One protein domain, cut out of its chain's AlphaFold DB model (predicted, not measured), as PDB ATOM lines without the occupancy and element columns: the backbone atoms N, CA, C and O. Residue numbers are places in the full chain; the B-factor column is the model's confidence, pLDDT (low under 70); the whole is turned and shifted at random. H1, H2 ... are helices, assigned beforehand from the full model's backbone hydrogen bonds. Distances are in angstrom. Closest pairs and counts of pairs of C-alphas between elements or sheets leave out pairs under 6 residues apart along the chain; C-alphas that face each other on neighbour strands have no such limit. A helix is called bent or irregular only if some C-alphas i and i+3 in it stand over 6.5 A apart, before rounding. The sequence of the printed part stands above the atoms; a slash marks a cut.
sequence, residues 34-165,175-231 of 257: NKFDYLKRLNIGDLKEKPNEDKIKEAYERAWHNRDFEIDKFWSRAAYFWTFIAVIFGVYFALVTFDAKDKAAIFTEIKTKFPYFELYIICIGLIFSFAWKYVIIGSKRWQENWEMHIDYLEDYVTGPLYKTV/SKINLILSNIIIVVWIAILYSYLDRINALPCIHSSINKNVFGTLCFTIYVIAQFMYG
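What this domain is: This is residues 34 to 165 and 175 to 231 of the 257 residues of an uncharacterized protein of Chryseobacterium sp (UniProt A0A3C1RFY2). Two long helices, H2 and H4, lie side by side, running opposite ways, and make the length of a rod; two shorter helices, H5 and H6, pack on H4 along the half nearer H3. Short H3 lies crosswise at that end of the rod, and short H1 sits near the other end. The printed part has 189 residues with six named helices, H1 to H6 in chain order, and no named strand; its class is all helix. It is extended, with a radius of gyration of the C-alphas of 25.0 A and spans of 80 by 36 by 27 A.

How they stand to each other: Begin with H2, residues 53 to 97, the longest helix. It touches H4, residues 117 to 156, opposite ways at a shallow tilt of 15 degrees; the closest C-alphas, of Arg 67 and Trp 146, are 5.4 A apart. H4 is the hub, touching three helices. H5, residues 175 to 199, touches it opposite ways at a shallow tilt of 14 degrees, closest at the C-alphas of Lys 133 and Ser 182, 5.5 A. H6, residues 212 to 230, touches residues 119 to 134 of H4 alone, the same way at a shallow tilt of 1 degrees, closest at the C-alphas of Cys 123 and Thr 221, 6.1 A. H3, residues 105 to 113, is close to H4 but not clearly touching, about perpendicular at 84 degrees, with the C-alphas of Lys 111 and Phe 117 closest at 6.6 A. H1, residues 35 to 41, is likewise close to H4 but not clearly touching, with the C-alphas of Lys 35 and Tyr 152 closest at 6.4 A. Every O i to N i+4 pair is within hydrogen-bond range in H1, H2, H3, H5 and H6, and 34 of 36 are in H4.

Where its parts are: Find C-alpha 53 at (-21.775, -64.323, 11.659); from there H2 runs 65.5 A to C-alpha 97 at (-37.282, -2.218, 25.711). H4 runs 59.9 A and is irregular, but only just: C-alphas 152 and 155 are 6.8 A apart. H5 spans 36.1 A, H6 25.7 A, H3 12.2 A and H1 10.0 A; H6 ends at C-alpha 230, (-8.917, -25.974, 25.062).

The domain as a whole: The C-alphas of Lys 48 and Lys 101, the two farthest apart, are 84.0 A apart. Look for the cut after Val 165: residues 166 to 174 are not printed, and C-alphas 165 and 175 are 19.4 A apart. The links from H1 to H2 and from H5 to H6 are long. Confidence is under 70 at residues 45 to 51, 98 to 105, 203 to 209 and 231.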
ATOM      1  N   ASN A  34      -8.496 -47.924   9.382       81.38
ATOM      2  CA  ASN A  34      -8.516 -49.018   8.413       81.38
ATOM      3  C   ASN A  34      -9.584 -50.061   8.816       81.38
ATOM      4  O   ASN A  34      -9.664 -50.440   9.986       81.38
ATOM      5  N   LYS A  35     -10.391 -50.541   7.853       80.06
ATOM      6  CA  LYS A  35     -11.406 -51.591   8.070       80.06
ATOM      7  C   LYS A  35     -10.787 -52.863   8.665       80.06
ATOM      8  O   LYS A  35     -11.394 -53.490   9.526       80.06
ATOM      9  N   PHE A  36      -9.568 -53.209   8.252       78.12
ATOM     10  CA  PHE A  36      -8.828 -54.349   8.787       78.12
ATOM     11  C   PHE A  36      -8.539 -54.200  10.290       78.12
ATOM     12  O   PHE A  36      -8.911 -55.064  11.082       78.12
ATOM     13  N   ASP A  37      -7.966 -53.063  10.695       80.69
ATOM     14  CA  ASP A  37      -7.664 -52.773  12.104       80.69
ATOM     15  C   ASP A  37      -8.930 -52.740  12.969       80.69
ATOM     16  O   ASP A  37      -8.914 -53.133  14.136       80.69
ATOM     17  N   TYR A  38     -10.043 -52.273  12.398       83.50
ATOM     18  CA  TYR A  38     -11.344 -52.259  13.056       83.50
ATOM     19  C   TYR A  38     -11.870 -53.674  13.346       83.50
ATOM     20  O   TYR A  38     -12.229 -53.970  14.485       83.50
ATOM     21  N   LEU A  39     -11.869 -54.563  12.347       81.56
ATOM     22  CA  LEU A  39     -12.348 -55.943  12.506       81.56
ATOM     23  C   LEU A  39     -11.484 -56.746  13.482       81.56
ATOM     24  O   LEU A  39     -12.016 -57.516  14.289       81.56
ATOM     25  N   LYS A  40     -10.166 -56.507  13.468       81.06
ATOM     26  CA  LYS A  40      -9.234 -57.089  14.437       81.06
ATOM     27  C   LYS A  40      -9.603 -56.705  15.873       81.06
ATOM     28  O   LYS A  40      -9.664 -57.570  16.740       81.06
ATOM     29  N   ARG A  41      -9.919 -55.429  16.132       80.56
ATOM     30  CA  ARG A  41     -10.321 -54.939  17.468       80.56
ATOM     31  C   ARG A  41     -11.631 -55.535  17.969       80.56
ATOM     32  O   ARG A  41     -11.782 -55.734  19.168       80.56
ATOM     33  N   LEU A  42     -12.565 -55.843  17.073       79.50
ATOM     34  CA  LEU A  42     -13.810 -56.509  17.452       79.50
ATOM     35  C   LEU A  42     -13.646 -58.013  17.686       79.50
ATOM     36  O   LEU A  42     -14.606 -58.672  18.091       79.50
ATOM     37  N   ASN A  43     -12.448 -58.565  17.461       76.06
ATOM     38  CA  ASN A  43     -12.203 -60.002  17.473       76.06
ATOM     39  C   ASN A  43     -13.214 -60.722  16.555       76.06
ATOM     40  O   ASN A  43     -13.939 -61.623  16.983       76.06
ATOM     41  N   ILE A  44     -13.364 -60.184  15.337       71.56
ATOM     42  CA  ILE A  44     -14.257 -60.680  14.275       71.56
ATOM     43  C   ILE A  44     -13.447 -61.284  13.113       71.56
ATOM     44  O   ILE A  44     -13.994 -62.016  12.295       71.56
ATOM     45  N   GLY A  45     -12.132 -61.052  13.066       57.81
ATOM     46  CA  GLY A  45     -11.258 -61.752  12.135       57.81
ATOM     47  C   GLY A  45      -9.782 -61.514  12.418       57.81
ATOM     48  O   GLY A  45      -9.290 -60.399  12.253       57.81
ATOM     49  N   ASP A  46      -9.069 -62.583  12.759       53.69
ATOM     50  CA  ASP A  46      -7.796 -62.844  12.092       53.69
ATOM     51  C   ASP A  46      -8.137 -63.528  10.760       53.69
ATOM     52  O   ASP A  46      -9.024 -64.376  10.707       53.69
ATOM     53  N   LEU A  47      -7.447 -63.160   9.675       53.72
ATOM     54  CA  LEU A  47      -7.689 -63.576   8.274       53.72
ATOM     55  C   LEU A  47      -7.684 -65.100   8.008       53.72
ATOM     56  O   LEU A  47      -7.711 -65.519   6.854       53.72
ATOM     57  N   LYS A  48      -7.587 -65.928   9.050       55.03
ATOM     58  CA  LYS A  48      -7.434 -67.381   8.989       55.03
ATOM     59  C   LYS A  48      -8.692 -68.156   9.395       55.03
ATOM     60  O   LYS A  48      -8.784 -69.324   9.036       55.03
ATOM     61  N   GLU A  49      -9.657 -67.537  10.080       61.66
ATOM     62  CA  GLU A  49     -10.897 -68.198  10.515       61.66
ATOM     63  C   GLU A  49     -12.142 -67.539   9.912       61.66
ATOM     64  O   GLU A  49     -12.162 -66.338   9.629       61.66
ATOM     65  N   LYS A  50     -13.192 -68.342   9.687       65.25
ATOM     66  CA  LYS A  50     -14.479 -67.844   9.191       65.25
ATOM     67  C   LYS A  50     -15.054 -66.859  10.229       65.25
ATOM     68  O   LYS A  50     -15.143 -67.230  11.400       65.25
ATOM     69  N   PRO A  51     -15.452 -65.632   9.837       69.38
ATOM     70  CA  PRO A  51     -16.005 -64.657  10.770       69.38
ATOM     71  C   PRO A  51     -17.238 -65.215  11.493       69.38
ATOM     72  O   PRO A  51     -18.074 -65.868  10.869       69.38
ATOM     73  N   ASN A  52     -17.372 -64.934  12.793       81.62
ATOM     74  CA  ASN A  52     -18.568 -65.301  13.553       81.62
ATOM     75  C   ASN A  52     -19.753 -64.424  13.107       81.62
ATOM     76  O   ASN A  52     -19.843 -63.251  13.479       81.62
ATOM     77  N   GLU A  53     -20.631 -65.002  12.284       83.94
ATOM     78  CA  GLU A  53     -21.775 -64.323  11.659       83.94
ATOM     79  C   GLU A  53     -22.748 -63.744  12.701       83.94
ATOM     80  O   GLU A  53     -23.175 -62.595  12.562       83.94
ATOM     81  N   ASP A  54     -23.017 -64.470  13.791       87.88
ATOM     82  CA  ASP A  54     -23.918 -64.018  14.859       87.88
ATOM     83  C   ASP A  54     -23.366 -62.784  15.577       87.88
ATOM     84  O   ASP A  54     -24.069 -61.789  15.767       87.88
ATOM     85  N   LYS A  55     -22.069 -62.797  15.903       86.75
ATOM     86  CA  LYS A  55     -21.393 -61.670  16.561       86.75
ATOM     87  C   LYS A  55     -21.353 -60.425  15.674       86.75
ATOM     88  O   LYS A  55     -21.496 -59.306  16.169       86.75
ATOM     89  N   ILE A  56     -21.154 -60.602  14.367       89.56
ATOM     90  CA  ILE A  56     -21.207 -59.502  13.394       89.56
ATOM     91  C   ILE A  56     -22.609 -58.904  13.352       89.56
ATOM     92  O   ILE A  56     -22.749 -57.682  13.403       89.56
ATOM     93  N   LYS A  57     -23.637 -59.753  13.262       91.81
ATOM     94  CA  LYS A  57     -25.030 -59.316  13.209       91.81
ATOM     95  C   LYS A  57     -25.421 -58.551  14.474       91.81
ATOM     96  O   LYS A  57     -25.978 -57.463  14.369       91.81
ATOM     97  N   GLU A  58     -25.042 -59.045  15.647       92.06
ATOM     98  CA  GLU A  58     -25.279 -58.363  16.922       92.06
ATOM     99  C   GLU A  58     -24.568 -56.998  16.986       92.06
ATOM    100  O   GLU A  58     -25.160 -55.993  17.388       92.06
ATOM    101  N   ALA A  59     -23.303 -56.928  16.554       91.94
ATOM    102  CA  ALA A  59     -22.558 -55.671  16.496       91.94
ATOM    103  C   ALA A  59     -23.199 -54.671  15.518       91.94
ATOM    104  O   ALA A  59     -23.256 -53.474  15.809       91.94
ATOM    105  N   TYR A  60     -23.701 -55.160  14.381       94.19
ATOM    106  CA  TYR A  60     -24.397 -54.361  13.378       94.19
ATOM    107  C   TYR A  60     -25.698 -53.782  13.939       94.19
ATOM    108  O   TYR A  60     -25.893 -52.568  13.896       94.19
ATOM    109  N   GLU A  61     -26.548 -54.616  14.541       95.94
ATOM    110  CA  GLU A  61     -27.802 -54.190  15.176       95.94
ATOM    111  C   GLU A  61     -27.553 -53.162  16.289       95.94
ATOM    112  O   GLU A  61     -28.231 -52.134  16.365       95.94
ATOM    113  N   ARG A  62     -26.514 -53.372  17.106       95.38
ATOM    114  CA  ARG A  62     -26.121 -52.422  18.154       95.38
ATOM    115  C   ARG A  62     -25.640 -51.088  17.595       95.38
ATOM    116  O   ARG A  62     -25.952 -50.045  18.166       95.38
ATOM    117  N   ALA A  63     -24.901 -51.102  16.485       95.50
ATOM    118  CA  ALA A  63     -24.452 -49.881  15.826       95.50
ATOM    119  C   ALA A  63     -25.634 -49.057  15.286       95.50
ATOM    120  O   ALA A  63     -25.649 -47.839  15.470       95.50
ATOM    121  N   TRP A  64     -26.647 -49.708  14.698       96.00
ATOM    122  CA  TRP A  64     -27.895 -49.047  14.289       96.00
ATOM    123  C   TRP A  64     -28.643 -48.443  15.473       96.00
ATOM    124  O   TRP A  64     -28.947 -47.252  15.450       96.00
ATOM    125  N   HIS A  65     -28.855 -49.226  16.534       97.38
ATOM    126  CA  HIS A  65     -29.528 -48.752  17.742       97.38
ATOM    127  C   HIS A  65     -28.836 -47.519  18.343       97.38
ATOM    128  O   HIS A  65     -29.483 -46.521  18.652       97.38
ATOM    129  N   ASN A  66     -27.508 -47.551  18.473       95.75
ATOM    130  CA  ASN A  66     -26.758 -46.433  19.044       95.75
ATOM    131  C   ASN A  66     -26.747 -45.201  18.134       95.75
ATOM    132  O   ASN A  66     -26.798 -44.078  18.632       95.75
ATOM    133  N   ARG A  67     -26.712 -45.386  16.809       94.88
ATOM    134  CA  ARG A  67     -26.849 -44.273  15.866       94.88
ATOM    135  C   ARG A  67     -28.199 -43.576  16.034       94.88
ATOM    136  O   ARG A  67     -28.232 -42.351  16.111       94.88
ATOM    137  N   ASP A  68     -29.286 -44.339  16.094       95.06
ATOM    138  CA  ASP A  68     -30.641 -43.792  16.239       95.06
ATOM    139  C   ASP A  68     -30.809 -43.083  17.580       95.06
ATOM    140  O   ASP A  68     -31.263 -41.939  17.630       95.06
ATOM    141  N   PHE A  69     -30.297 -43.692  18.651       95.44
ATOM    142  CA  PHE A  69     -30.218 -43.056  19.959       95.44
ATOM    143  C   PHE A  69     -29.465 -41.716  19.918       95.44
ATOM    144  O   PHE A  69     -29.932 -40.729  20.489       95.44
ATOM    145  N   GLU A  70     -28.318 -41.633  19.236       92.12
ATOM    146  CA  GLU A  70     -27.575 -40.372  19.119       92.12
ATOM    147  C   GLU A  70     -28.307 -39.312  18.290       92.12
ATOM    148  O   GLU A  70     -28.214 -38.122  18.611       92.12
ATOM    149  N   ILE A  71     -29.063 -39.714  17.262       92.69
ATOM    150  CA  ILE A  71     -29.927 -38.807  16.491       92.69
ATOM    151  C   ILE A  71     -31.018 -38.226  17.397       92.69
ATOM    152  O   ILE A  71     -31.198 -37.005  17.430       92.69
ATOM    153  N   ASP A  72     -31.692 -39.057  18.186       95.56
ATOM    154  CA  ASP A  72     -32.730 -38.604  19.116       95.56
ATOM    155  C   ASP A  72     -32.152 -37.676  20.185       95.56
ATOM    156  O   ASP A  72     -32.659 -36.576  20.432       95.56
ATOM    157  N   LYS A  73     -31.021 -38.062  20.784       93.56
ATOM    158  CA  LYS A  73     -30.347 -37.228  21.781       93.56
ATOM    159  C   LYS A  73     -29.832 -35.923  21.195       93.56
ATOM    160  O   LYS A  73     -29.835 -34.920  21.910       93.56
ATOM    161  N   PHE A  74     -29.417 -35.886  19.929       92.62
ATOM    162  CA  PHE A  74     -29.064 -34.639  19.256       92.62
ATOM    163  C   PHE A  74     -30.241 -33.656  19.253       92.62
ATOM    164  O   PHE A  74     -30.056 -32.494  19.627       92.62
ATOM    165  N   TRP A  75     -31.445 -34.115  18.908       92.81
ATOM    166  CA  TRP A  75     -32.643 -33.275  18.915       92.81
ATOM    167  C   TRP A  75     -33.056 -32.844  20.321       92.81
ATOM    168  O   TRP A  75     -33.338 -31.661  20.524       92.81
ATOM    169  N   SER A  76     -33.001 -33.741  21.310       94.50
ATOM    170  CA  SER A  76     -33.268 -33.376  22.707       94.50
ATOM    171  C   SER A  76     -32.292 -32.305  23.197       94.50
ATOM    172  O   SER A  76     -32.717 -31.271  23.709       94.50
ATOM    173  N   ARG A  77     -30.983 -32.501  22.972       92.75
ATOM    174  CA  ARG A  77     -29.942 -31.519  23.317       92.75
ATOM    175  C   ARG A  77     -30.211 -30.173  22.650       92.75
ATOM    176  O   ARG A  77     -30.134 -29.147  23.321       92.75
ATOM    177  N   ALA A  78     -30.560 -30.173  21.363       93.12
ATOM    178  CA  ALA A  78     -30.923 -28.954  20.655       93.12
ATOM    179  C   ALA A  78     -32.098 -28.244  21.348       93.12
ATOM    180  O   ALA A  78     -31.952 -27.078  21.705       93.12
ATOM    181  N   ALA A  79     -33.208 -28.930  21.625       95.06
ATOM    182  CA  ALA A  79     -34.388 -28.319  22.242       95.06
ATOM    183  C   ALA A  79     -34.068 -27.554  23.542       95.06
ATOM    184  O   ALA A  79     -34.521 -26.417  23.710       95.06
ATOM    185  N   TYR A  80     -33.228 -28.114  24.423       94.25
ATOM    186  CA  TYR A  80     -32.816 -27.424  25.653       94.25
ATOM    187  C   TYR A  80     -32.033 -26.139  25.351       94.25
ATOM    188  O   TYR A  80     -32.355 -25.083  25.894       94.25
ATOM    189  N   PHE A  81     -31.044 -26.191  24.451       94.62
ATOM    190  CA  PHE A  81     -30.249 -25.008  24.095       94.62
ATOM    191  C   PHE A  81     -31.083 -23.918  23.422       94.62
ATOM    192  O   PHE A  81     -30.945 -22.752  23.782       94.62
ATOM    193  N   TRP A  82     -31.978 -24.281  22.499       93.88
ATOM    194  CA  TRP A  82     -32.907 -23.331  21.883       93.88
ATOM    195  C   TRP A  82     -33.796 -22.659  22.936       93.88
ATOM    196  O   TRP A  82     -33.960 -21.441  22.904       93.88
ATOM    197  N   THR A  83     -34.295 -23.427  23.907       97.06
ATOM    198  CA  THR A  83     -35.113 -22.906  25.013       97.06
ATOM    199  C   THR A  83     -34.332 -21.906  25.863       97.06
ATOM    200  O   THR A  83     -34.792 -20.783  26.062       97.06
ATOM    201  N   PHE A  84     -33.128 -22.262  26.321       95.81
ATOM    202  CA  PHE A  84     -32.305 -21.351  27.121       95.81
ATOM    203  C   PHE A  84     -31.931 -20.084  26.350       95.81
ATOM    204  O   PHE A  84     -32.057 -18.988  26.887       95.81
ATOM    205  N   ILE A  85     -31.529 -20.209  25.084       96.75
ATOM    206  CA  ILE A  85     -31.188 -19.060  24.238       96.75
ATOM    207  C   ILE A  85     -32.400 -18.135  24.063       96.75
ATOM    208  O   ILE A  85     -32.257 -16.921  24.215       96.75
ATOM    209  N   ALA A  86     -33.589 -18.685  23.799       97.75
ATOM    210  CA  ALA A  86     -34.816 -17.901  23.674       97.75
ATOM    211  C   ALA A  86     -35.161 -17.156  24.973       97.75
ATOM    212  O   ALA A  86     -35.473 -15.966  24.928       97.75
ATOM    213  N   VAL A  87     -35.038 -17.817  26.130       98.06
ATOM    214  CA  VAL A  87     -35.254 -17.192  27.445       98.06
ATOM    215  C   VAL A  87     -34.252 -16.063  27.693       98.06
ATOM    216  O   VAL A  87     -34.655 -14.974  28.094       98.06
ATOM    217  N   ILE A  88     -32.962 -16.276  27.412       97.81
ATOM    218  CA  ILE A  88     -31.922 -15.252  27.601       97.81
ATOM    219  C   ILE A  88     -32.189 -14.037  26.696       97.81
ATOM    220  O   ILE A  88     -32.086 -12.902  27.162       97.81
ATOM    221  N   PHE A  89     -32.587 -14.248  25.436       97.25
ATOM    222  CA  PHE A  89     -33.007 -13.152  24.559       97.25
ATOM    223  C   PHE A  89     -34.252 -12.437  25.082       97.25
ATOM    224  O   PHE A  89     -34.282 -11.211  25.073       97.25
ATOM    225  N   GLY A  90     -35.253 -13.169  25.578       95.62
ATOM    226  CA  GLY A  90     -36.450 -12.581  26.183       95.62
ATOM    227  C   GLY A  90     -36.118 -11.681  27.373       95.62
ATOM    228  O   GLY A  90     -36.593 -10.550  27.442       95.62
ATOM    229  N   VAL A  91     -35.233 -12.140  28.266       93.25
ATOM    230  CA  VAL A  91     -34.735 -11.346  29.400       93.25
ATOM    231  C   VAL A  91     -33.947 -10.127  28.916       93.25
ATOM    232  O   VAL A  91     -34.152  -9.029  29.428       93.25
ATOM    233  N   TYR A  92     -33.072 -10.287  27.920       93.94
ATOM    234  CA  TYR A  92     -32.319  -9.168  27.352       93.94
ATOM    235  C   TYR A  92     -33.244  -8.108  26.740       93.94
ATOM    236  O   TYR A  92     -33.110  -6.931  27.063       93.94
ATOM    237  N   PHE A  93     -34.210  -8.513  25.910       92.12
ATOM    238  CA  PHE A  93     -35.154  -7.585  25.293       92.12
ATOM    239  C   PHE A  93     -36.003  -6.875  26.340       92.12
ATOM    240  O   PHE A  93     -36.053  -5.651  26.319       92.12
ATOM    241  N   ALA A  94     -36.543  -7.599  27.325       89.19
ATOM    242  CA  ALA A  94     -37.221  -6.999  28.470       89.19
ATOM    243  C   ALA A  94     -36.364  -5.910  29.146       89.19
ATOM    244  O   ALA A  94     -36.832  -4.801  29.395       89.19
ATOM    245  N   LEU A  95     -35.077  -6.177  29.387       87.06
ATOM    246  CA  LEU A  95     -34.181  -5.211  30.026       87.06
ATOM    247  C   LEU A  95     -33.943  -3.932  29.211       87.06
ATOM    248  O   LEU A  95     -33.674  -2.889  29.822       87.06
ATOM    249  N   VAL A  96     -33.994  -3.997  27.877       85.56
ATOM    250  CA  VAL A  96     -33.681  -2.856  26.998       85.56
ATOM    251  C   VAL A  96     -34.914  -2.138  26.443       85.56
ATOM    252  O   VAL A  96     -34.806  -0.952  26.151       85.56
ATOM    253  N   THR A  97     -36.065  -2.805  26.305       82.44
ATOM    254  CA  THR A  97     -37.282  -2.218  25.711       82.44
ATOM    255  C   THR A  97     -38.267  -1.660  26.726       82.44
ATOM    256  O   THR A  97     -39.068  -0.807  26.355       82.44
ATOM    257  N   PHE A  98     -38.264  -2.131  27.979       69.06
ATOM    258  CA  PHE A  98     -39.157  -1.568  28.992       69.06
ATOM    259  C   PHE A  98     -38.683  -0.160  29.363       69.06
ATOM    260  O   PHE A  98     -37.703   0.033  30.088       69.06
ATOM    261  N   ASP A  99     -39.366   0.817  28.767       54.19
ATOM    262  CA  ASP A  99     -39.051   2.234  28.820       54.19
ATOM    263  C   ASP A  99     -39.207   2.788  30.243       54.19
ATOM    264  O   ASP A  99     -39.997   2.301  31.056       54.19
ATOM    265  N   ALA A 100     -38.459   3.843  30.565       54.41
ATOM    266  CA  ALA A 100     -38.362   4.383  31.923       54.41
ATOM    267  C   ALA A 100     -39.683   4.962  32.479       54.41
ATOM    268  O   ALA A 100     -39.728   5.310  33.662       54.41
ATOM    269  N   LYS A 101     -40.721   5.075  31.642       54.06
ATOM    270  CA  LYS A 101     -42.041   5.625  31.979       54.06
ATOM    271  C   LYS A 101     -43.011   4.573  32.530       54.06
ATOM    272  O   LYS A 101     -43.736   4.892  33.462       54.06
ATOM    273  N   ASP A 102     -42.916   3.327  32.061       57.41
ATOM    274  CA  ASP A 102     -43.723   2.180  32.510       57.41
ATOM    275  C   ASP A 102     -42.825   1.122  33.162       57.41
ATOM    276  O   ASP A 102     -42.839  -0.067  32.838       57.41
ATOM    277  N   LYS A 103     -41.960   1.569  34.075       56.69
ATOM    278  CA  LYS A 103     -41.093   0.670  34.832       56.69
ATOM    279  C   LYS A 103     -41.968  -0.311  35.605       56.69
ATOM    280  O   LYS A 103     -42.557   0.059  36.619       56.69
ATOM    281  N   ALA A 104     -41.939  -1.590  35.236       61.12
ATOM    282  CA  ALA A 104     -42.061  -2.628  36.248       61.12
ATOM    283  C   ALA A 104     -40.946  -2.331  37.264       61.12
ATOM    284  O   ALA A 104     -39.769  -2.517  36.947       61.12
ATOM    285  N   ALA A 105     -41.302  -1.751  38.417       66.31
ATOM    286  CA  ALA A 105     -40.376  -1.182  39.408       66.31
ATOM    287  C   ALA A 105     -39.172  -2.104  39.684       66.31
ATOM    288  O   ALA A 105     -38.035  -1.644  39.788       66.31
ATOM    289  N   ILE A 106     -39.436  -3.409  39.622       71.69
ATOM    290  CA  ILE A 106     -38.500  -4.531  39.640       71.69
ATOM    291  C   ILE A 106     -37.258  -4.307  38.756       71.69
ATOM    292  O   ILE A 106     -36.138  -4.392  39.251       71.69
ATOM    293  N   PHE A 107     -37.391  -3.991  37.461       71.38
ATOM    294  CA  PHE A 107     -36.220  -3.868  36.571       71.38
ATOM    295  C   PHE A 107     -35.367  -2.639  36.874       71.38
ATOM    296  O   PHE A 107     -34.151  -2.657  36.679       71.38
ATOM    297  N   THR A 108     -35.992  -1.568  37.360       71.50
ATOM    298  CA  THR A 108     -35.254  -0.374  37.788       71.50
ATOM    299  C   THR A 108     -34.500  -0.636  39.073       71.50
ATOM    300  O   THR A 108     -33.322  -0.299  39.136       71.50
ATOM    301  N   GLU A 109     -35.139  -1.289  40.042       77.00
ATOM    302  CA  GLU A 109     -34.503  -1.698  41.291       77.00
ATOM    303  C   GLU A 109     -33.312  -2.632  41.025       77.00
ATOM    304  O   GLU A 109     -32.218  -2.418  41.554       77.00
ATOM    305  N   ILE A 110     -33.480  -3.603  40.118       77.81
ATOM    306  CA  ILE A 110     -32.402  -4.491  39.671       77.81
ATOM    307  C   ILE A 110     -31.264  -3.688  39.040       77.81
ATOM    308  O   ILE A 110     -30.119  -3.912  39.411       77.81
ATOM    309  N   LYS A 111     -31.531  -2.733  38.137       75.56
ATOM    310  CA  LYS A 111     -30.468  -1.910  37.527       75.56
ATOM    311  C   LYS A 111     -29.741  -1.038  38.554       75.56
ATOM    312  O   LYS A 111     -28.527  -0.891  38.458       75.56
ATOM    313  N   THR A 112     -30.445  -0.486  39.543       78.44
ATOM    314  CA  THR A 112     -29.811   0.310  40.608       78.44
ATOM    315  C   THR A 112     -28.974  -0.545  41.555       78.44
ATOM    316  O   THR A 112     -27.888  -0.130  41.949       78.44
ATOM    317  N   LYS A 113     -29.442  -1.751  41.895       83.75
ATOM    318  CA  LYS A 113     -28.744  -2.675  42.803       83.75
ATOM    319  C   LYS A 113     -27.612  -3.435  42.103       83.75
ATOM    320  O   LYS A 113     -26.594  -3.739  42.716       83.75
ATOM    321  N   PHE A 114     -27.781  -3.710  40.813       84.44
ATOM    322  CA  PHE A 114     -26.872  -4.466  39.958       84.44
ATOM    323  C   PHE A 114     -26.617  -3.697  38.647       84.44
ATOM    324  O   PHE A 114     -27.173  -4.040  37.598       84.44
ATOM    325  N   PRO A 115     -25.734  -2.682  38.660       83.38
ATOM    326  CA  PRO A 115     -25.485  -1.815  37.500       83.38
ATOM    327  C   PRO A 115     -24.924  -2.552  36.274       83.38
ATOM    328  O   PRO A 115     -24.995  -2.040  35.161       83.38
ATOM    329  N   TYR A 116     -24.395  -3.766  36.461       88.75
ATOM    330  CA  TYR A 116     -23.834  -4.612  35.402       88.75
ATOM    331  C   TYR A 116     -24.730  -5.804  35.032       88.75
ATOM    332  O   TYR A 116     -24.272  -6.716  34.349       88.75
ATOM    333  N   PHE A 117     -26.001  -5.820  35.453       90.50
ATOM    334  CA  PHE A 117     -26.907  -6.942  35.183       90.50
ATOM    335  C   PHE A 117     -27.061  -7.239  33.685       90.50
ATOM    336  O   PHE A 117     -27.020  -8.397  33.278       90.50
ATOM    337  N   GLU A 118     -27.146  -6.203  32.846       92.12
ATOM    338  CA  GLU A 118     -27.203  -6.368  31.388       92.12
ATOM    339  C   GLU A 118     -25.946  -7.064  30.840       92.12
ATOM    340  O   GLU A 118     -26.066  -7.981  30.029       92.12
ATOM    341  N   LEU A 119     -24.751  -6.713  31.338       94.31
ATOM    342  CA  LEU A 119     -23.504  -7.393  30.971       94.31
ATOM    343  C   LEU A 119     -23.549  -8.881  31.336       94.31
ATOM    344  O   LEU A 119     -23.124  -9.714  30.540       94.31
ATOM    345  N   TYR A 120     -24.086  -9.231  32.508       95.12
ATOM    346  CA  TYR A 120     -24.202 -10.628  32.934       95.12
ATOM    347  C   TYR A 120     -25.092 -11.438  31.990       95.12
ATOM    348  O   TYR A 120     -24.705 -12.533  31.588       95.12
ATOM    349  N   ILE A 121     -26.234 -10.885  31.572       96.81
ATOM    350  CA  ILE A 121     -27.129 -11.538  30.606       96.81
ATOM    351  C   ILE A 121     -26.435 -11.729  29.251       96.81
ATOM    352  O   ILE A 121     -26.507 -12.817  28.681       96.81
ATOM    353  N   ILE A 122     -25.703 -10.720  28.767       97.44
ATOM    354  CA  ILE A 122     -24.936 -10.808  27.513       97.44
ATOM    355  C   ILE A 122     -23.868 -11.911  27.593       97.44
ATOM    356  O   ILE A 122     -23.745 -12.734  26.684       97.44
ATOM    357  N   CYS A 123     -23.113 -11.963  28.692       97.50
ATOM    358  CA  CYS A 123     -22.085 -12.976  28.924       97.50
ATOM    359  C   CYS A 123     -22.669 -14.393  29.016       97.50
ATOM    360  O   CYS A 123     -22.116 -15.322  28.423       97.50
ATOM    361  N   ILE A 124     -23.805 -14.565  29.698       97.62
ATOM    362  CA  ILE A 124     -24.535 -15.840  29.750       97.62
ATOM    363  C   ILE A 124     -25.005 -16.239  28.343       97.62
ATOM    364  O   ILE A 124     -24.816 -17.388  27.942       97.62
ATOM    365  N   GLY A 125     -25.536 -15.295  27.563       97.69
ATOM    366  CA  GLY A 125     -25.921 -15.508  26.167       97.69
ATOM    367  C   GLY A 125     -24.767 -16.014  25.301       97.69
ATOM    368  O   GLY A 125     -24.924 -16.997  24.571       97.69
ATOM    369  N   LEU A 126     -23.577 -15.419  25.440       97.12
ATOM    370  CA  LEU A 126     -22.360 -15.898  24.779       97.12
ATOM    371  C   LEU A 126     -22.002 -17.323  25.213       97.12
ATOM    372  O   LEU A 126     -21.831 -18.188  24.355       97.12
ATOM    373  N   ILE A 127     -21.928 -17.588  26.521       96.44
ATOM    374  CA  ILE A 127     -21.568 -18.906  27.069       96.44
ATOM    375  C   ILE A 127     -22.500 -19.997  26.529       96.44
ATOM    376  O   ILE A 127     -22.015 -20.997  25.999       96.44
ATOM    377  N   PHE A 128     -23.821 -19.793  26.587       96.69
ATOM    378  CA  PHE A 128     -24.797 -20.764  26.082       96.69
ATOM    379  C   PHE A 128     -24.698 -20.968  24.568       96.69
ATOM    380  O   PHE A 128     -24.821 -22.096  24.090       96.69
ATOM    381  N   SER A 129     -24.421 -19.908  23.807       96.00
ATOM    382  CA  SER A 129     -24.285 -19.998  22.349       96.00
ATOM    383  C   SER A 129     -23.024 -20.764  21.934       96.00
ATOM    384  O   SER A 129     -23.073 -21.602  21.031       96.00
ATOM    385  N   PHE A 130     -21.898 -20.543  22.624       94.75
ATOM    386  CA  PHE A 130     -20.678 -21.328  22.423       94.75
ATOM    387  C   PHE A 130     -20.850 -22.783  22.870       94.75
ATOM    388  O   PHE A 130     -20.442 -23.689  22.144       94.75
ATOM    389  N   ALA A 131     -21.491 -23.028  24.015       94.25
ATOM    390  CA  ALA A 131     -21.792 -24.381  24.476       94.25
ATOM    391  C   ALA A 131     -22.649 -25.141  23.449       94.25
ATOM    392  O   ALA A 131     -22.291 -26.251  23.050       94.25
ATOM    393  N   TRP A 132     -23.713 -24.515  22.935       95.25
ATOM    394  CA  TRP A 132     -24.561 -25.099  21.896       95.25
ATOM    395  C   TRP A 132     -23.760 -25.480  20.647       95.25
ATOM    396  O   TRP A 132     -23.864 -26.606  20.152       95.25
ATOM    397  N   LYS A 133     -22.891 -24.575  20.177       93.44
ATOM    398  CA  LYS A 133     -21.994 -24.825  19.044       93.44
ATOM    399  C   LYS A 133     -21.140 -26.080  19.253       93.44
ATOM    400  O   LYS A 133     -21.059 -26.925  18.359       93.44
ATOM    401  N   TYR A 134     -20.490 -26.216  20.410       91.69
ATOM    402  CA  TYR A 134     -19.627 -27.369  20.683       91.69
ATOM    403  C   TYR A 134     -20.416 -28.665  20.868       91.69
ATOM    404  O   TYR A 134     -19.975 -29.705  20.381       91.69
ATOM    405  N   VAL A 135     -21.620 -28.606  21.439       92.19
ATOM    406  CA  VAL A 135     -22.522 -29.764  21.522       92.19
ATOM    407  C   VAL A 135     -22.954 -30.248  20.135       92.19
ATOM    408  O   VAL A 135     -22.990 -31.459  19.911       92.19
ATOM    409  N   ILE A 136     -23.205 -29.350  19.173       92.75
ATOM    410  CA  ILE A 136     -23.474 -29.730  17.772       92.75
ATOM    411  C   ILE A 136     -22.271 -30.468  17.170       92.75
ATOM    412  O   ILE A 136     -22.439 -31.490  16.500       92.75
ATOM    413  N   ILE A 137     -21.056 -29.957  17.397       89.00
ATOM    414  CA  ILE A 137     -19.822 -30.558  16.874       89.00
ATOM    415  C   ILE A 137     -19.603 -31.949  17.478       89.00
ATOM    416  O   ILE A 137     -19.385 -32.898  16.724       89.00
ATOM    417  N   GLY A 138     -19.708 -32.074  18.804       88.81
ATOM    418  CA  GLY A 138     -19.528 -33.335  19.525       88.81
ATOM    419  C   GLY A 138     -20.584 -34.376  19.162       88.81
ATOM    420  O   GLY A 138     -20.238 -35.504  18.828       88.81
ATOM    421  N   SER A 139     -21.861 -33.982  19.106       90.19
ATOM    422  CA  SER A 139     -22.950 -34.893  18.718       90.19
ATOM    423  C   SER A 139     -22.741 -35.443  17.306       90.19
ATOM    424  O   SER A 139     -22.907 -36.635  17.069       90.19
ATOM    425  N   LYS A 140     -22.306 -34.596  16.362       88.75
ATOM    426  CA  LYS A 140     -22.006 -35.057  15.004       88.75
ATOM    427  C   LYS A 140     -20.795 -35.988  14.952       88.75
ATOM    428  O   LYS A 140     -20.784 -36.885  14.120       88.75
ATOM    429  N   ARG A 141     -19.784 -35.782  15.802       87.62
ATOM    430  CA  ARG A 141     -18.620 -36.678  15.876       87.62
ATOM    431  C   ARG A 141     -19.047 -38.090  16.282       87.62
ATOM    432  O   ARG A 141     -18.672 -39.044  15.612       87.62
ATOM    433  N   TRP A 142     -19.879 -38.198  17.317       89.12
ATOM    434  CA  TRP A 142     -20.423 -39.474  17.785       89.12
ATOM    435  C   TRP A 142     -21.361 -40.135  16.776       89.12
ATOM    436  O   TRP A 142     -21.265 -41.337  16.549       89.12
ATOM    437  N   GLN A 143     -22.208 -39.353  16.106       90.62
ATOM    438  CA  GLN A 143     -23.047 -39.865  15.026       90.62
ATOM    439  C   GLN A 143     -22.194 -40.438  13.878       90.62
ATOM    440  O   GLN A 143     -22.393 -41.582  13.485       90.62
ATOM    441  N   GLU A 144     -21.200 -39.683  13.392       89.25
ATOM    442  CA  GLU A 144     -20.276 -40.141  12.344       89.25
ATOM    443  C   GLU A 144     -19.521 -41.415  12.773       89.25
ATOM    444  O   GLU A 144     -19.278 -42.281  11.939       89.25
ATOM    445  N   ASN A 145     -19.190 -41.571  14.060       90.06
ATOM    446  CA  ASN A 145     -18.573 -42.794  14.580       90.06
ATOM    447  C   ASN A 145     -19.481 -44.026  14.406       90.06
ATOM    448  O   ASN A 145     -19.050 -45.039  13.856       90.06
ATOM    449  N   TRP A 146     -20.747 -43.941  14.823       93.38
ATOM    450  CA  TRP A 146     -21.689 -45.056  14.674       93.38
ATOM    451  C   TRP A 146     -22.036 -45.345  13.211       93.38
ATOM    452  O   TRP A 146     -22.120 -46.508  12.821       93.38
ATOM    453  N   GLU A 147     -22.136 -44.312  12.372       91.69
ATOM    454  CA  GLU A 147     -22.300 -44.475  10.922       91.69
ATOM    455  C   GLU A 147     -21.113 -45.220  10.289       91.69
ATOM    456  O   GLU A 147     -21.315 -46.045   9.402       91.69
ATOM    457  N   MET A 148     -19.884 -44.997  10.771       90.31
ATOM    458  CA  MET A 148     -18.698 -45.737  10.318       90.31
ATOM    459  C   MET A 148     -18.698 -47.202  10.779       90.31
ATOM    460  O   MET A 148     -18.256 -48.074  10.032       90.31
ATOM    461  N   HIS A 149     -19.199 -47.503  11.982       91.88
ATOM    462  CA  HIS A 149     -19.388 -48.893  12.413       91.88
ATOM    463  C   HIS A 149     -20.362 -49.635  11.488       91.88
ATOM    464  O   HIS A 149     -20.064 -50.743  11.046       91.88
ATOM    465  N   ILE A 150     -21.477 -48.995  11.128       93.56
ATOM    466  CA  ILE A 150     -22.455 -49.529  10.169       93.56
ATOM    467  C   ILE A 150     -21.800 -49.749   8.794       93.56
ATOM    468  O   ILE A 150     -21.917 -50.841   8.241       93.56
ATOM    469  N   ASP A 151     -21.051 -48.760   8.291       91.56
ATOM    470  CA  ASP A 151     -20.314 -48.803   7.013       91.56
ATOM    471  C   ASP A 151     -19.370 -50.022   6.924       91.56
ATOM    472  O   ASP A 151     -19.260 -50.678   5.886       91.56
ATOM    473  N   TYR A 152     -18.693 -50.380   8.019       89.31
ATOM    474  CA  TYR A 152     -17.778 -51.528   8.037       89.31
ATOM    475  C   TYR A 152     -18.456 -52.882   8.234       89.31
ATOM    476  O   TYR A 152     -17.939 -53.877   7.717       89.31
ATOM    477  N   LEU A 153     -19.573 -52.931   8.958       91.12
ATOM    478  CA  LEU A 153     -20.264 -54.175   9.293       91.12
ATOM    479  C   LEU A 153     -21.283 -54.607   8.227       91.12
ATOM    480  O   LEU A 153     -21.478 -55.806   8.043       91.12
ATOM    481  N   GLU A 154     -21.896 -53.677   7.489       92.81
ATOM    482  CA  GLU A 154     -23.008 -53.998   6.579       92.81
ATOM    483  C   GLU A 154     -22.656 -54.995   5.467       92.81
ATOM    484  O   GLU A 154     -23.488 -55.826   5.106       92.81
ATOM    485  N   ASP A 155     -21.406 -54.977   4.985       90.38
ATOM    486  CA  ASP A 155     -20.940 -55.854   3.898       90.38
ATOM    487  C   ASP A 155     -21.070 -57.344   4.253       90.38
ATOM    488  O   ASP A 155     -21.124 -58.185   3.361       90.38
ATOM    489  N   TYR A 156     -21.112 -57.664   5.548       88.31
ATOM    490  CA  TYR A 156     -21.220 -59.024   6.067       88.31
ATOM    491  C   TYR A 156     -22.657 -59.438   6.410       88.31
ATOM    492  O   TYR A 156     -22.886 -60.614   6.675       88.31
ATOM    493  N   VAL A 157     -23.613 -58.500   6.441       91.50
ATOM    494  CA  VAL A 157     -24.981 -58.753   6.933       91.50
ATOM    495  C   VAL A 157     -26.028 -58.466   5.865       91.50
ATOM    496  O   VAL A 157     -26.813 -59.341   5.514       91.50
ATOM    497  N   THR A 158     -26.065 -57.238   5.352       92.19
ATOM    498  CA  THR A 158     -27.131 -56.746   4.463       92.19
ATOM    499  C   THR A 158     -26.618 -56.353   3.079       92.19
ATOM    500  O   THR A 158     -27.409 -56.003   2.203       92.19
ATOM    501  N   GLY A 159     -25.301 -56.422   2.859       90.06
ATOM    502  CA  GLY A 159     -24.658 -55.831   1.693       90.06
ATOM    503  C   GLY A 159     -24.568 -54.301   1.820       90.06
ATOM    504  O   GLY A 159     -24.763 -53.756   2.902       90.06
ATOM    505  N   PRO A 160     -24.272 -53.572   0.731       92.00
ATOM    506  CA  PRO A 160     -23.990 -52.134   0.772       92.00
ATOM    507  C   PRO A 160     -25.265 -51.270   0.847       92.00
ATOM    508  O   PRO A 160     -25.409 -50.304   0.094       92.00
ATOM    509  N   LEU A 161     -26.228 -51.622   1.702       91.44
ATOM    510  CA  LEU A 161     -27.526 -50.948   1.785       91.44
ATOM    511  C   LEU A 161     -27.380 -49.478   2.207       91.44
ATOM    512  O   LEU A 161     -27.959 -48.594   1.579       91.44
ATOM    513  N   TYR A 162     -26.587 -49.210   3.242       89.62
ATOM    514  CA  TYR A 162     -26.336 -47.877   3.785       89.62
ATOM    515  C   TYR A 162     -25.422 -47.046   2.874       89.62
ATOM    516  O   TYR A 162     -25.658 -45.851   2.686       89.62
ATOM    517  N   LYS A 163     -24.417 -47.668   2.242       89.69
ATOM    518  CA  LYS A 163     -23.549 -47.020   1.235       89.69
ATOM    519  C   LYS A 163     -24.284 -46.599  -0.037       89.69
ATOM    520  O   LYS A 163     -23.832 -45.681  -0.729       89.69
ATOM    521  N   THR A 164     -25.369 -47.281  -0.395       90.88
ATOM    522  CA  THR A 164     -26.033 -47.079  -1.686       90.88
ATOM    523  C   THR A 164     -26.924 -45.838  -1.662       90.88
ATOM    524  O   THR A 164     -28.052 -45.854  -1.174       90.88
ATOM    525  N   VAL A 165     -26.439 -44.742  -2.253       88.44
ATOM    526  CA  VAL A 165     -27.200 -43.491  -2.404       88.44
ATOM    527  C   VAL A 165     -27.725 -43.357  -3.835       88.44
ATOM    528  O   VAL A 165     -26.960 -43.150  -4.776       88.44
ATOM    529  N   SER A 175     -26.589 -30.810  10.745       87.12
ATOM    530  CA  SER A 175     -25.605 -30.278  11.692       87.12
ATOM    531  C   SER A 175     -24.766 -29.135  11.111       87.12
ATOM    532  O   SER A 175     -24.304 -28.293  11.870       87.12
ATOM    533  N   LYS A 176     -24.568 -29.055   9.781       87.94
ATOM    534  CA  LYS A 176     -23.907 -27.885   9.164       87.94
ATOM    535  C   LYS A 176     -24.801 -26.648   9.248       87.94
ATOM    536  O   LYS A 176     -24.302 -25.574   9.557       87.94
ATOM    537  N   ILE A 177     -26.101 -26.809   9.008       92.00
ATOM    538  CA  ILE A 177     -27.081 -25.725   9.151       92.00
ATOM    539  C   ILE A 177     -27.133 -25.260  10.609       92.00
ATOM    540  O   ILE A 177     -26.981 -24.072  10.870       92.00
ATOM    541  N   ASN A 178     -27.241 -26.187  11.564       92.69
ATOM    542  CA  ASN A 178     -27.222 -25.849  12.990       92.69
ATOM    543  C   ASN A 178     -25.917 -25.161  13.417       92.69
ATOM    544  O   ASN A 178     -25.952 -24.219  14.203       92.69
ATOM    545  N   LEU A 179     -24.770 -25.561  12.860       91.00
ATOM    546  CA  LEU A 179     -23.504 -24.878  13.120       91.00
ATOM    547  C   LEU A 179     -23.533 -23.420  12.628       91.00
ATOM    548  O   LEU A 179     -23.120 -22.525  13.362       91.00
ATOM    549  N   ILE A 180     -24.061 -23.171  11.424       91.88
ATOM    550  CA  ILE A 180     -24.247 -21.809  10.894       91.88
ATOM    551  C   ILE A 180     -25.167 -20.997  11.811       91.88
ATOM    552  O   ILE A 180     -24.811 -19.880  12.176       91.88
ATOM    553  N   LEU A 181     -26.300 -21.564  12.236       93.75
ATOM    554  CA  LEU A 181     -27.234 -20.901  13.151       93.75
ATOM    555  C   LEU A 181     -26.568 -20.548  14.486       93.75
ATOM    556  O   LEU A 181     -26.661 -19.406  14.928       93.75
ATOM    557  N   SER A 182     -25.822 -21.479  15.087       94.44
ATOM    558  CA  SER A 182     -25.085 -21.210  16.328       94.44
ATOM    559  C   SER A 182     -24.064 -20.081  16.170       94.44
ATOM    560  O   SER A 182     -23.974 -19.208  17.031       94.44
ATOM    561  N   ASN A 183     -23.363 -20.019  15.033       91.50
ATOM    562  CA  ASN A 183     -22.430 -18.933  14.742       91.50
ATOM    563  C   ASN A 183     -23.146 -17.584  14.576       91.50
ATOM    564  O   ASN A 183     -22.643 -16.580  15.072       91.50
ATOM    565  N   ILE A 184     -24.312 -17.547  13.920       95.31
ATOM    566  CA  ILE A 184     -25.119 -16.323  13.797       95.31
ATOM    567  C   ILE A 184     -25.500 -15.801  15.185       95.31
ATOM    568  O   ILE A 184     -25.306 -14.620  15.461       95.31
ATOM    569  N   ILE A 185     -25.971 -16.672  16.081       96.50
ATOM    570  CA  ILE A 185     -26.360 -16.267  17.440       96.50
ATOM    571  C   ILE A 185     -25.152 -15.746  18.234       96.50
ATOM    572  O   ILE A 185     -25.257 -14.712  18.891       96.50
ATOM    573  N   ILE A 186     -23.983 -16.391  18.126       96.50
ATOM    574  CA  ILE A 186     -22.736 -15.883  18.726       96.50
ATOM    575  C   ILE A 186     -22.413 -14.476  18.202       96.50
ATOM    576  O   ILE A 186     -22.113 -13.585  18.994       96.50
ATOM    577  N   VAL A 187     -22.491 -14.255  16.885       95.88
ATOM    578  CA  VAL A 187     -22.219 -12.942  16.274       95.88
ATOM    579  C   VAL A 187     -23.196 -11.881  16.779       95.88
ATOM    580  O   VAL A 187     -22.765 -10.772  17.089       95.88
ATOM    581  N   VAL A 188     -24.481 -12.216  16.922       96.62
ATOM    582  CA  VAL A 188     -25.490 -11.314  17.499       96.62
ATOM    583  C   VAL A 188     -25.112 -10.919  18.927       96.62
ATOM    584  O   VAL A 188     -25.087  -9.731  19.240       96.62
ATOM    585  N   TRP A 189     -24.743 -11.875  19.781       97.56
ATOM    586  CA  TRP A 189     -24.314 -11.570  21.148       97.56
ATOM    587  C   TRP A 189     -23.026 -10.744  21.210       97.56
ATOM    588  O   TRP A 189     -22.919  -9.855  22.051       97.56
ATOM    589  N   ILE A 190     -22.063 -10.982  20.313       95.75
ATOM    590  CA  ILE A 190     -20.846 -10.160  20.208       95.75
ATOM    591  C   ILE A 190     -21.195  -8.726  19.791       95.75
ATOM    592  O   ILE A 190     -20.647  -7.780  20.354       95.75
ATOM    593  N   ALA A 191     -22.112  -8.549  18.836       95.06
ATOM    594  CA  ALA A 191     -22.566  -7.226  18.413       95.06
ATOM    595  C   ALA A 191     -23.263  -6.480  19.562       95.06
ATOM    596  O   ALA A 191     -22.947  -5.321  19.822       95.06
ATOM    597  N   ILE A 192     -24.137  -7.168  20.304       95.88
ATOM    598  CA  ILE A 192     -24.786  -6.632  21.506       95.88
ATOM    599  C   ILE A 192     -23.746  -6.251  22.571       95.88
ATOM    600  O   ILE A 192     -23.822  -5.160  23.138       95.88
ATOM    601  N   LEU A 193     -22.753  -7.111  22.823       95.25
ATOM    602  CA  LEU A 193     -21.674  -6.830  23.771       95.25
ATOM    603  C   LEU A 193     -20.890  -5.581  23.369       95.25
ATOM    604  O   LEU A 193     -20.610  -4.732  24.211       95.25
ATOM    605  N   TYR A 194     -20.553  -5.450  22.086       91.19
ATOM    606  CA  TYR A 194     -19.866  -4.273  21.570       91.19
ATOM    607  C   TYR A 194     -20.686  -2.998  21.807       91.19
ATOM    608  O   TYR A 194     -20.162  -2.040  22.371       91.19
ATOM    609  N   SER A 195     -21.978  -3.004  21.462       91.25
ATOM    610  CA  SER A 195     -22.878  -1.871  21.708       91.25
ATOM    611  C   SER A 195     -23.002  -1.523  23.195       91.25
ATOM    612  O   SER A 195     -23.036  -0.345  23.547       91.25
ATOM    613  N   TYR A 196     -23.037  -2.526  24.077       91.56
ATOM    614  CA  TYR A 196     -23.031  -2.318  25.525       91.56
ATOM    615  C   TYR A 196     -21.742  -1.625  25.990       91.56
ATOM    616  O   TYR A 196     -21.808  -0.623  26.701       91.56
ATOM    617  N   LEU A 197     -20.575  -2.140  25.581       89.62
ATOM    618  CA  LEU A 197     -19.266  -1.618  25.987       89.62
ATOM    619  C   LEU A 197     -19.011  -0.198  25.469       89.62
ATOM    620  O   LEU A 197     -18.452   0.614  26.206       89.62
ATOM    621  N   ASP A 198     -19.443   0.103  24.242       87.12
ATOM    622  CA  ASP A 198     -19.401   1.450  23.661       87.12
ATOM    623  C   ASP A 198     -20.243   2.430  24.491       87.12
ATOM    624  O   ASP A 198     -19.746   3.464  24.933       87.12
ATOM    625  N   ARG A 199     -21.479   2.046  24.841       87.56
ATOM    626  CA  ARG A 199     -22.390   2.872  25.648       87.56
ATOM    627  C   ARG A 199     -21.843   3.207  27.037       87.56
ATOM    628  O   ARG A 199     -22.111   4.292  27.546       87.56
ATOM    629  N   ILE A 200     -21.098   2.295  27.664       85.56
ATOM    630  CA  ILE A 200     -20.472   2.534  28.978       85.56
ATOM    631  C   ILE A 200     -19.043   3.095  28.877       85.56
ATOM    632  O   ILE A 200     -18.356   3.174  29.894       85.56
ATOM    633  N   ASN A 201     -18.579   3.468  27.676       80.94
ATOM    634  CA  ASN A 201     -17.218   3.944  27.398       80.94
ATOM    635  C   ASN A 201     -16.106   2.999  27.906       80.94
ATOM    636  O   ASN A 201     -15.004   3.436  28.233       80.94
ATOM    637  N   ALA A 202     -16.379   1.693  27.972       74.00
ATOM    638  CA  ALA A 202     -15.444   0.680  28.471       74.00
ATOM    639  C   ALA A 202     -14.653  -0.010  27.348       74.00
ATOM    640  O   ALA A 202     -14.105  -1.095  27.549       74.00
ATOM    641  N   LEU A 203     -14.593   0.593  26.156       69.44
ATOM    642  CA  LEU A 203     -13.767   0.086  25.067       69.44
ATOM    643  C   LEU A 203     -12.275   0.266  25.424       69.44
ATOM    644  O   LEU A 203     -11.841   1.398  25.656       69.44
ATOM    645  N   PRO A 204     -11.468  -0.818  25.433       57.16
ATOM    646  CA  PRO A 204     -10.068  -0.784  25.879       57.16
ATOM    647  C   PRO A 204      -9.173   0.209  25.130       57.16
ATOM    648  O   PRO A 204      -8.136   0.611  25.641       57.16
ATOM    649  N   CYS A 205      -9.560   0.603  23.916       55.81
ATOM    650  CA  CYS A 205      -8.817   1.545  23.085       55.81
ATOM    651  C   CYS A 205      -9.061   3.027  23.425       55.81
ATOM    652  O   CYS A 205      -8.376   3.876  22.861       55.81
ATOM    653  N   ILE A 206     -10.020   3.352  24.305       54.25
ATOM    654  CA  ILE A 206     -10.484   4.736  24.519       54.25
ATOM    655  C   ILE A 206     -10.240   5.236  25.955       54.25
ATOM    656  O   ILE A 206     -10.094   6.444  26.146       54.25
ATOM    657  N   HIS A 207     -10.147   4.365  26.970       53.53
ATOM    658  CA  HIS A 207     -10.062   4.815  28.365       53.53
ATOM    659  C   HIS A 207      -9.044   4.051  29.228       53.53
ATOM    660  O   HIS A 207      -8.956   2.828  29.185       53.53
ATOM    661  N   SER A 208      -8.310   4.792  30.068       55.84
ATOM    662  CA  SER A 208      -7.199   4.304  30.908       55.84
ATOM    663  C   SER A 208      -7.633   3.479  32.134       55.84
ATOM    664  O   SER A 208      -6.779   2.910  32.811       55.84
ATOM    665  N   SER A 209      -8.927   3.415  32.454       64.25
ATOM    666  CA  SER A 209      -9.428   2.795  33.689       64.25
ATOM    667  C   SER A 209     -10.749   2.058  33.439       64.25
ATOM    668  O   SER A 209     -11.834   2.602  33.654       64.25
ATOM    669  N   ILE A 210     -10.673   0.806  32.979       72.88
ATOM    670  CA  ILE A 210     -11.845  -0.080  32.883       72.88
ATOM    671  C   ILE A 210     -12.312  -0.441  34.301       72.88
ATOM    672  O   ILE A 210     -11.498  -0.769  35.167       72.88
ATOM    673  N   ASN A 211     -13.627  -0.421  34.548       84.06
ATOM    674  CA  ASN A 211     -14.175  -0.858  35.832       84.06
ATOM    675  C   ASN A 211     -13.795  -2.325  36.120       84.06
ATOM    676  O   ASN A 211     -14.028  -3.206  35.288       84.06
ATOM    677  N   LYS A 212     -13.259  -2.598  37.318       85.56
ATOM    678  CA  LYS A 212     -12.783  -3.935  37.720       85.56
ATOM    679  C   LYS A 212     -13.856  -5.021  37.586       85.56
ATOM    680  O   LYS A 212     -13.528  -6.133  37.184       85.56
ATOM    681  N   ASN A 213     -15.127  -4.702  37.849       86.75
ATOM    682  CA  ASN A 213     -16.229  -5.661  37.733       86.75
ATOM    683  C   ASN A 213     -16.504  -6.027  36.271       86.75
ATOM    684  O   ASN A 213     -16.703  -7.201  35.959       86.75
ATOM    685  N   VAL A 214     -16.477  -5.041  35.368       89.62
ATOM    686  CA  VAL A 214     -16.635  -5.266  33.921       89.62
ATOM    687  C   VAL A 214     -15.485  -6.123  33.405       89.62
ATOM    688  O   VAL A 214     -15.723  -7.153  32.778       89.62
ATOM    689  N   PHE A 215     -14.246  -5.747  33.733       88.94
ATOM    690  CA  PHE A 215     -13.060  -6.501  33.330       88.94
ATOM    691  C   PHE A 215     -13.090  -7.942  33.857       88.94
ATOM    692  O   PHE A 215     -12.957  -8.880  33.076       88.94
ATOM    693  N   GLY A 216     -13.355  -8.131  35.154       90.00
ATOM    694  CA  GLY A 216     -13.450  -9.455  35.771       90.00
ATOM    695  C   GLY A 216     -14.526 -10.334  35.134       90.00
ATOM    696  O   GLY A 216     -14.276 -11.505  34.860       90.00
ATOM    697  N   THR A 217     -15.689  -9.761  34.809       93.62
ATOM    698  CA  THR A 217     -16.785 -10.481  34.136       93.62
ATOM    699  C   THR A 217     -16.386 -10.933  32.731       93.62
ATOM    700  O   THR A 217     -16.636 -12.080  32.353       93.62
ATOM    701  N   LEU A 218     -15.728 -10.064  31.956       93.06
ATOM    702  CA  LEU A 218     -15.243 -10.405  30.618       93.06
ATOM    703  C   LEU A 218     -14.154 -11.479  30.674       93.06
ATOM    704  O   LEU A 218     -14.235 -12.458  29.938       93.06
ATOM    705  N   CYS A 219     -13.184 -11.347  31.582       91.69
ATOM    706  CA  CYS A 219     -12.144 -12.352  31.794       91.69
ATOM    707  C   CYS A 219     -12.732 -13.705  32.197       91.69
ATOM    708  O   CYS A 219     -12.331 -14.721  31.636       91.69
ATOM    709  N   PHE A 220     -13.710 -13.729  33.105       94.38
ATOM    710  CA  PHE A 220     -14.399 -14.958  33.493       94.38
ATOM    711  C   PHE A 220     -15.144 -15.588  32.310       94.38
ATOM    712  O   PHE A 220     -15.028 -16.784  32.065       94.38
ATOM    713  N   THR A 221     -15.850 -14.778  31.521       94.81
ATOM    714  CA  THR A 221     -16.567 -15.249  30.325       94.81
ATOM    715  C   THR A 221     -15.604 -15.848  29.300       94.81
ATOM    716  O   THR A 221     -15.838 -16.944  28.795       94.81
ATOM    717  N   ILE A 222     -14.488 -15.163  29.030       91.50
ATOM    718  CA  ILE A 222     -13.427 -15.649  28.138       91.50
ATOM    719  C   ILE A 222     -12.819 -16.938  28.690       91.50
ATOM    720  O   ILE A 222     -12.619 -17.874  27.924       91.50
ATOM    721  N   TYR A 223     -12.564 -17.013  29.997       92.38
ATOM    722  CA  TYR A 223     -12.055 -18.216  30.650       92.38
ATOM    723  C   TYR A 223     -13.005 -19.405  30.457       92.38
ATOM    724  O   TYR A 223     -12.563 -20.457  30.001       92.38
ATOM    725  N   VAL A 224     -14.308 -19.237  30.707       92.56
ATOM    726  CA  VAL A 224     -15.315 -20.296  30.506       92.56
ATOM    727  C   VAL A 224     -15.368 -20.740  29.041       92.56
ATOM    728  O   VAL A 224     -15.322 -21.935  28.755       92.56
ATOM    729  N   ILE A 225     -15.391 -19.798  28.093       91.12
ATOM    730  CA  ILE A 225     -15.374 -20.126  26.657       91.12
ATOM    731  C   ILE A 225     -14.070 -20.845  26.278       91.12
ATOM    732  O   ILE A 225     -14.096 -21.816  25.521       91.12
ATOM    733  N   ALA A 226     -12.931 -20.425  26.834       86.94
ATOM    734  CA  ALA A 226     -11.647 -21.081  26.622       86.94
ATOM    735  C   ALA A 226     -11.639 -22.517  27.170       86.94
ATOM    736  O   ALA A 226     -11.057 -23.391  26.529       86.94
ATOM    737  N   GLN A 227     -12.333 -22.802  28.280       86.88
ATOM    738  CA  GLN A 227     -12.493 -24.171  28.786       86.88
ATOM    739  C   GLN A 227     -13.259 -25.073  27.809       86.88
ATOM    740  O   GLN A 227     -12.883 -26.233  27.644       86.88
ATOM    741  N   PHE A 228     -14.261 -24.550  27.093       85.50
ATOM    742  CA  PHE A 228     -14.929 -25.303  26.021       85.50
ATOM    743  C   PHE A 228     -14.000 -25.581  24.829       85.50
ATOM    744  O   PHE A 228     -14.139 -26.594  24.143       85.50
ATOM    745  N   MET A 229     -13.051 -24.679  24.562       78.94
ATOM    746  CA  MET A 229     -12.148 -24.760  23.410       78.94
ATOM    747  C   MET A 229     -10.902 -25.611  23.645       78.94
ATOM    748  O   MET A 229     -10.487 -26.327  22.736       78.94
ATOM    749  N   TYR A 230     -10.274 -25.480  24.806       73.94
ATOM    750  CA  TYR A 230      -8.917 -25.974  25.062       73.94
ATOM    751  C   TYR A 230      -8.796 -26.775  26.361       73.94
ATOM    752  O   TYR A 230      -7.776 -27.422  26.562       73.94
ATOM    753  N   GLY A 231      -9.795 -26.701  27.241       65.81
ATOM    754  CA  GLY A 231      -9.770 -27.338  28.556       65.81
ATOM    755  C   GLY A 231     -10.681 -28.560  28.642       65.81
ATOM    756  O   GLY A 231     -10.873 -29.284  27.666       65.81
TER     757      GLY A 231